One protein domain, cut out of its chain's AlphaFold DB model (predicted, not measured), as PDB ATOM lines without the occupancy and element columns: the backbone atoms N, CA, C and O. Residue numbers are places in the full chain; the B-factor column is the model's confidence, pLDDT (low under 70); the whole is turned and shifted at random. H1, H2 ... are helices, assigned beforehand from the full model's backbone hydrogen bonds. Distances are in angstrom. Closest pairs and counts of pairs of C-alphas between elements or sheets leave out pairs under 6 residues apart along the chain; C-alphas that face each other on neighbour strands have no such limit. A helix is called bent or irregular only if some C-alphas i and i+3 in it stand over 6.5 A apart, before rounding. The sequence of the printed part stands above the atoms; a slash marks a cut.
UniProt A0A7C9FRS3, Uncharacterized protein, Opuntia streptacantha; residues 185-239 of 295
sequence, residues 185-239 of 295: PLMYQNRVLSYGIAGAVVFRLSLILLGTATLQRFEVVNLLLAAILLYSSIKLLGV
ATOM      1  N   PRO A 185     125.348 134.874 220.854       73.38
ATOM      2  CA  PRO A 185     125.082 133.886 221.897       73.38
ATOM      3  C   PRO A 185     126.327 133.047 222.226       73.38
ATOM      4  O   PRO A 185     127.116 132.697 221.342       73.38
ATOM      5  N   LEU A 186     126.475 132.690 223.509       73.06
ATOM      6  CA  LEU A 186     127.693 132.099 224.092       73.06
ATOM      7  C   LEU A 186     128.252 130.903 223.295       73.06
ATOM      8  O   LEU A 186     129.464 130.798 223.111       73.06
ATOM      9  N   MET A 187     127.371 130.053 222.752       75.44
ATOM     10  CA  MET A 187     127.711 128.849 221.976       75.44
ATOM     11  C   MET A 187     128.687 129.093 220.812       75.44
ATOM     12  O   MET A 187     129.489 128.213 220.488       75.44
ATOM     13  N   TYR A 188     128.650 130.271 220.179       77.06
ATOM     14  CA  TYR A 188     129.518 130.592 219.038       77.06
ATOM     15  C   TYR A 188     130.725 131.461 219.403       77.06
ATOM     16  O   TYR A 188     131.693 131.508 218.634       77.06
ATOM     17  N   GLN A 189     130.720 132.094 220.582       78.38
ATOM     18  CA  GLN A 189     131.753 133.054 220.982       78.38
ATOM     19  C   GLN A 189     133.156 132.446 220.942       78.38
ATOM     20  O   GLN A 189     134.058 133.077 220.409       78.38
ATOM     21  N   ASN A 190     133.350 131.200 221.388       79.31
ATOM     22  CA  ASN A 190     134.685 130.589 221.445       79.31
ATOM     23  C   ASN A 190     135.362 130.456 220.055       79.31
ATOM     24  O   ASN A 190     136.583 130.566 219.935       79.31
ATOM     25  N   ARG A 191     134.576 130.281 218.977       81.75
ATOM     26  CA  ARG A 191     135.099 130.227 217.595       81.75
ATOM     27  C   ARG A 191     135.343 131.624 217.024       81.75
ATOM     28  O   ARG A 191     136.402 131.869 216.451       81.75
ATOM     29  N   VAL A 192     134.394 132.545 217.221       82.44
ATOM     30  CA  VAL A 192     134.525 133.945 216.778       82.44
ATOM     31  C   VAL A 192     135.702 134.627 217.484       82.44
ATOM     32  O   VAL A 192     136.490 135.302 216.832       82.44
ATOM     33  N   LEU A 193     135.884 134.380 218.784       84.62
ATOM     34  CA  LEU A 193     137.004 134.872 219.585       84.62
ATOM     35  C   LEU A 193     138.349 134.321 219.095       84.62
ATOM     36  O   LEU A 193     139.302 135.081 218.970       84.62
ATOM     37  N   SER A 194     138.426 133.030 218.752       84.19
ATOM     38  CA  SER A 194     139.660 132.411 218.238       84.19
ATOM     39  C   SER A 194     140.157 133.091 216.955       84.19
ATOM     40  O   SER A 194     141.335 133.438 216.845       84.19
ATOM     41  N   TYR A 195     139.262 133.332 215.991       85.69
ATOM     42  CA  TYR A 195     139.621 134.005 214.737       85.69
ATOM     43  C   TYR A 195     139.729 135.528 214.891       85.69
ATOM     44  O   TYR A 195     140.571 136.145 214.240       85.69
ATOM     45  N   GLY A 196     138.960 136.119 215.808       87.00
ATOM     46  CA  GLY A 196     139.074 137.518 216.208       87.00
ATOM     47  C   GLY A 196     140.440 137.841 216.811       87.00
ATOM     48  O   GLY A 196     141.065 138.804 216.386       87.00
ATOM     49  N   ILE A 197     140.953 137.014 217.729       88.69
ATOM     50  CA  ILE A 197     142.297 137.163 218.312       88.69
ATOM     51  C   ILE A 197     143.374 137.006 217.235       88.69
ATOM     52  O   ILE A 197     144.266 137.849 217.145       88.69
ATOM     53  N   ALA A 198     143.278 135.984 216.378       89.88
ATOM     54  CA  ALA A 198     144.237 135.788 215.289       89.88
ATOM     55  C   ALA A 198     144.281 136.996 214.328       89.88
ATOM     56  O   ALA A 198     145.361 137.498 214.013       89.88
ATOM     57  N   GLY A 199     143.115 137.505 213.915       89.06
ATOM     58  CA  GLY A 199     143.003 138.699 213.074       89.06
ATOM     59  C   GLY A 199     143.491 139.972 213.770       89.06
ATOM     60  O   GLY A 199     144.256 140.733 213.181       89.06
ATOM     61  N   ALA A 200     143.118 140.179 215.036       86.88
ATOM     62  CA  ALA A 200     143.515 141.344 215.824       86.88
ATOM     63  C   ALA A 200     145.033 141.407 216.042       86.88
ATOM     64  O   ALA A 200     145.611 142.480 215.900       86.88
ATOM     65  N   VAL A 201     145.702 140.279 216.309       89.81
ATOM     66  CA  VAL A 201     147.170 140.234 216.451       89.81
ATOM     67  C   VAL A 201     147.872 140.605 215.137       89.81
ATOM     68  O   VAL A 201     148.821 141.390 215.157       89.81
ATOM     69  N   VAL A 202     147.388 140.117 213.989       93.25
ATOM     70  CA  VAL A 202     147.939 140.472 212.664       93.25
ATOM     71  C   VAL A 202     147.682 141.946 212.325       93.25
ATOM     72  O   VAL A 202     148.588 142.646 211.864       93.25
ATOM     73  N   PHE A 203     146.473 142.447 212.589       88.94
ATOM     74  CA  PHE A 203     146.115 143.851 212.379       88.94
ATOM     75  C   PHE A 203     146.939 144.785 213.274       88.94
ATOM     76  O   PHE A 203     147.502 145.758 212.786       88.94
ATOM     77  N   ARG A 204     147.108 144.439 214.554       89.81
ATOM     78  CA  ARG A 204     147.942 145.164 215.522       89.81
ATOM     79  C   ARG A 204     149.416 145.182 215.115       89.81
ATOM     80  O   ARG A 204     150.033 146.242 215.174       89.81
ATOM     81  N   LEU A 205     149.974 144.066 214.636       91.56
ATOM     82  CA  LEU A 205     151.322 144.037 214.048       91.56
ATOM     83  C   LEU A 205     151.433 144.984 212.842       91.56
ATOM     84  O   LEU A 205     152.376 145.769 212.759       91.56
ATOM     85  N   SER A 206     150.442 144.960 211.949       94.31
ATOM     86  CA  SER A 206     150.393 145.830 210.766       94.31
ATOM     87  C   SER A 206     150.298 147.313 211.143       94.31
ATOM     88  O   SER A 206     151.051 148.128 210.611       94.31
ATOM     89  N   LEU A 207     149.434 147.668 212.103       87.75
ATOM     90  CA  LEU A 207     149.283 149.033 212.612       87.75
ATOM     91  C   LEU A 207     150.531 149.536 213.341       87.75
ATOM     92  O   LEU A 207     150.882 150.698 213.176       87.75
ATOM     93  N   ILE A 208     151.225 148.698 214.115       89.62
ATOM     94  CA  ILE A 208     152.460 149.106 214.803       89.62
ATOM     95  C   ILE A 208     153.575 149.372 213.781       89.62
ATOM     96  O   ILE A 208     154.250 150.400 213.862       89.62
ATOM     97  N   LEU A 209     153.745 148.501 212.781       92.75
ATOM     98  CA  LEU A 209     154.767 148.671 211.738       92.75
ATOM     99  C   LEU A 209     154.483 149.883 210.829       92.75
ATOM    100  O   LEU A 209     155.382 150.677 210.556       92.75
ATOM    101  N   LEU A 210     153.234 150.072 210.397       91.88
ATOM    102  CA  LEU A 210     152.838 151.210 209.558       91.88
ATOM    103  C   LEU A 210     152.763 152.526 210.352       91.88
ATOM    104  O   LEU A 210     153.163 153.584 209.861       91.88
ATOM    105  N   GLY A 211     152.289 152.464 211.596       89.62
ATOM    106  CA  GLY A 211     152.178 153.599 212.507       89.62
ATOM    107  C   GLY A 211     153.542 154.153 212.901       89.62
ATOM    108  O   GLY A 211     153.749 155.357 212.789       89.62
ATOM    109  N   THR A 212     154.511 153.302 213.260       90.75
ATOM    110  CA  THR A 212     155.890 153.750 213.556       90.75
ATOM    111  C   THR A 212     156.568 154.400 212.347       90.75
ATOM    112  O   THR A 212     157.208 155.441 212.500       90.75
ATOM    113  N   ALA A 213     156.364 153.869 211.137       89.56
ATOM    114  CA  ALA A 213     156.844 154.501 209.906       89.56
ATOM    115  C   ALA A 213     156.164 155.859 209.619       89.56
ATOM    116  O   ALA A 213     156.811 156.776 209.115       89.56
ATOM    117  N   THR A 214     154.882 156.009 209.968       88.38
ATOM    118  CA  THR A 214     154.114 157.256 209.784       88.38
ATOM    119  C   THR A 214     154.519 158.327 210.805       88.38
ATOM    120  O   THR A 214     154.793 159.470 210.428       88.38
ATOM    121  N   LEU A 215     154.643 157.937 212.079       87.75
ATOM    122  CA  LEU A 215     155.104 158.756 213.209       87.75
ATOM    123  C   LEU A 215     156.442 159.450 212.926       87.75
ATOM    124  O   LEU A 215     156.608 160.623 213.242       87.75
ATOM    125  N   GLN A 216     157.384 158.748 212.290       85.56
ATOM    126  CA  GLN A 216     158.712 159.280 211.958       85.56
ATOM    127  C   GLN A 216     158.732 160.270 210.778       85.56
ATOM    128  O   GLN A 216     159.800 160.796 210.454       85.56
ATOM    129  N   ARG A 217     157.608 160.480 210.076       83.38
ATOM    130  CA  ARG A 217     157.579 161.214 208.795       83.38
ATOM    131  C   ARG A 217     156.552 162.339 208.723       83.38
ATOM    132  O   ARG A 217     156.806 163.307 208.012       83.38
ATOM    133  N   PHE A 218     155.425 162.238 209.430       85.69
ATOM    134  CA  PHE A 218     154.315 163.182 209.283       85.69
ATOM    135  C   PHE A 218     153.671 163.558 210.626       85.69
ATOM    136  O   PHE A 218     152.674 162.973 211.046       85.69
ATOM    137  N   GLU A 219     154.198 164.601 211.268       86.19
ATOM    138  CA  GLU A 219     153.689 165.140 212.540       86.19
ATOM    139  C   GLU A 219     152.205 165.557 212.464       86.19
ATOM    140  O   GLU A 219     151.406 165.188 213.324       86.19
ATOM    141  N   VAL A 220     151.800 166.222 211.374       91.31
ATOM    142  CA  VAL A 220     150.398 166.621 211.130       91.31
ATOM    143  C   VAL A 220     149.470 165.406 210.985       91.31
ATOM    144  O   VAL A 220     148.347 165.423 211.488       91.31
ATOM    145  N   VAL A 221     149.933 164.329 210.339       88.06
ATOM    146  CA  VAL A 221     149.149 163.087 210.187       88.06
ATOM    147  C   VAL A 221     149.040 162.354 211.521       88.06
ATOM    148  O   VAL A 221     147.981 161.815 211.822       88.06
ATOM    149  N   ASN A 222     150.086 162.380 212.353       87.56
ATOM    150  CA  ASN A 222     150.028 161.844 213.711       87.56
ATOM    151  C   ASN A 222     149.004 162.594 214.584       87.56
ATOM    152  O   ASN A 222     148.203 161.963 215.270       87.56
ATOM    153  N   LEU A 223     148.970 163.930 214.517       91.88
ATOM    154  CA  LEU A 223     147.989 164.736 215.255       91.88
ATOM    155  C   LEU A 223     146.550 164.452 214.781       91.88
ATOM    156  O   LEU A 223     145.649 164.293 215.604       91.88
ATOM    157  N   LEU A 224     146.341 164.304 213.469       92.44
ATOM    158  CA  LEU A 224     145.052 163.909 212.890       92.44
ATOM    159  C   LEU A 224     144.637 162.482 213.301       92.44
ATOM    160  O   LEU A 224     143.478 162.258 213.650       92.44
ATOM    161  N   LEU A 225     145.573 161.528 213.321       89.44
ATOM    162  CA  LEU A 225     145.337 160.162 213.797       89.44
ATOM    163  C   LEU A 225     144.936 160.152 215.281       89.44
ATOM    164  O   LEU A 225     143.947 159.515 215.645       89.44
ATOM    165  N   ALA A 226     145.652 160.903 216.122       90.44
ATOM    166  CA  ALA A 226     145.333 161.054 217.538       90.44
ATOM    167  C   ALA A 226     143.935 161.666 217.751       90.44
ATOM    168  O   ALA A 226     143.182 161.182 218.595       90.44
ATOM    169  N   ALA A 227     143.545 162.665 216.950       94.00
ATOM    170  CA  ALA A 227     142.207 163.256 217.004       94.00
ATOM    171  C   ALA A 227     141.094 162.256 216.621       94.00
ATOM    172  O   ALA A 227     140.053 162.219 217.278       94.00
ATOM    173  N   ILE A 228     141.316 161.403 215.612       89.94
ATOM    174  CA  ILE A 228     140.362 160.348 215.218       89.94
ATOM    175  C   ILE A 228     140.228 159.276 216.316       89.94
ATOM    176  O   ILE A 228     139.114 158.839 216.622       89.94
ATOM    177  N   LEU A 229     141.337 158.872 216.943       87.50
ATOM    178  CA  LEU A 229     141.338 157.913 218.056       87.50
ATOM    179  C   LEU A 229     140.663 158.485 219.315       87.50
ATOM    180  O   LEU A 229     139.914 157.771 219.989       87.50
ATOM    181  N   LEU A 230     140.860 159.778 219.595       90.19
ATOM    182  CA  LEU A 230     140.174 160.494 220.672       90.19
ATOM    183  C   LEU A 230     138.661 160.565 220.414       90.19
ATOM    184  O   LEU A 230     137.878 160.205 221.290       90.19
ATOM    185  N   TYR A 231     138.244 160.954 219.202       89.69
ATOM    186  CA  TYR A 231     136.831 160.981 218.805       89.69
ATOM    187  C   TYR A 231     136.176 159.602 218.939       89.69
ATOM    188  O   TYR A 231     135.085 159.489 219.495       89.69
ATOM    189  N   SER A 232     136.865 158.550 218.485       81.62
ATOM    190  CA  SER A 232     136.386 157.169 218.599       81.62
ATOM    191  C   SER A 232     136.206 156.769 220.064       81.62
ATOM    192  O   SER A 232     135.147 156.270 220.426       81.62
ATOM    193  N   SER A 233     137.193 157.059 220.918       83.38
ATOM    194  CA  SER A 233     137.133 156.777 222.360       83.38
ATOM    195  C   SER A 233     135.990 157.519 223.063       83.38
ATOM    196  O   SER A 233     135.268 156.917 223.852       83.38
ATOM    197  N   ILE A 234     135.778 158.803 222.752       86.44
ATOM    198  CA  ILE A 234     134.688 159.606 223.334       86.44
ATOM    199  C   ILE A 234     133.326 159.089 222.864       86.44
ATOM    200  O   ILE A 234     132.446 158.844 223.690       86.44
ATOM    201  N   LYS A 235     133.149 158.862 221.555       80.69
ATOM    202  CA  LYS A 235     131.885 158.354 220.999       80.69
ATOM    203  C   LYS A 235     131.495 157.003 221.599       80.69
ATOM    204  O   LYS A 235     130.316 156.732 221.762       80.69
ATOM    205  N   LEU A 236     132.484 156.186 221.944       75.25
ATOM    206  CA  LEU A 236     132.329 154.847 222.505       75.25
ATOM    207  C   LEU A 236     131.953 154.834 223.997       75.25
ATOM    208  O   LEU A 236     131.384 153.852 224.465       75.25
ATOM    209  N   LEU A 237     132.240 155.921 224.721       78.81
ATOM    210  CA  LEU A 237     131.734 156.172 226.076       78.81
ATOM    211  C   LEU A 237     130.319 156.770 226.064       78.81
ATOM    212  O   LEU A 237     129.582 156.580 227.020       78.81
ATOM    213  N   GLY A 238     129.936 157.464 224.988       73.69
ATOM    214  CA  GLY A 238     128.619 158.089 224.819       73.69
ATOM    215  C   GLY A 238     127.548 157.216 224.153       73.69
ATOM    216  O   GLY A 238     126.589 157.770 223.628       73.69
ATOM    217  N   VAL A 239     127.704 155.884 224.108       61.38
ATOM    218  CA  VAL A 239     126.670 154.972 223.572       61.38
ATOM    219  C   VAL A 239     125.774 154.469 224.706       61.38
ATOM    220  O   VAL A 239     125.897 153.322 225.145       61.38
TER     221      VAL A 239
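AT A GLANCE: This is residues 185 to 239 of the 295 residues of an uncharacterized protein of Opuntia streptacantha (UniProt A0A7C9FRS3). What shape is this? H1 and then the shorter H2 make a flat, narrow V with an empty gap between its arms. What are its measures? The printed part has 55 residues, is all helix and has no named strand. It is only just extended, close to loose, with a radius of gyration of the C-alphas of 15.5 A and spans of 46 by 30 by 7 A.

HOW THE PARTS SIT: Where do the helices meet? H1, residues 186 to 215, and H2, residues 219 to 237, touch only at the corner; their closest C-alphas, Leu 215 and Asn 222, are 6.0 A apart. How do they run? They run opposite ways at a shallow tilt of 25 degrees. Every O i to N i+4 pair is within hydrogen-bond range in H2, and 24 of 26 in H1.

IN THESE COORDINATES: Where does H1 begin? It begins at C-alpha 186, (127.693, 132.099, 224.092), and is 39.8 A long, with a kink of 33 degrees near residue 193. It is irregular: C-alphas 187 and 190 are 7.2 A apart. Where does H2 end? It is 27.3 A long and ends at C-alpha 237, (131.734, 156.172, 226.076).

THE WHOLE: Is it unbroken? The printed part has no cut, and its one link is tight. Where is confidence low? Val 239 alone is under 70.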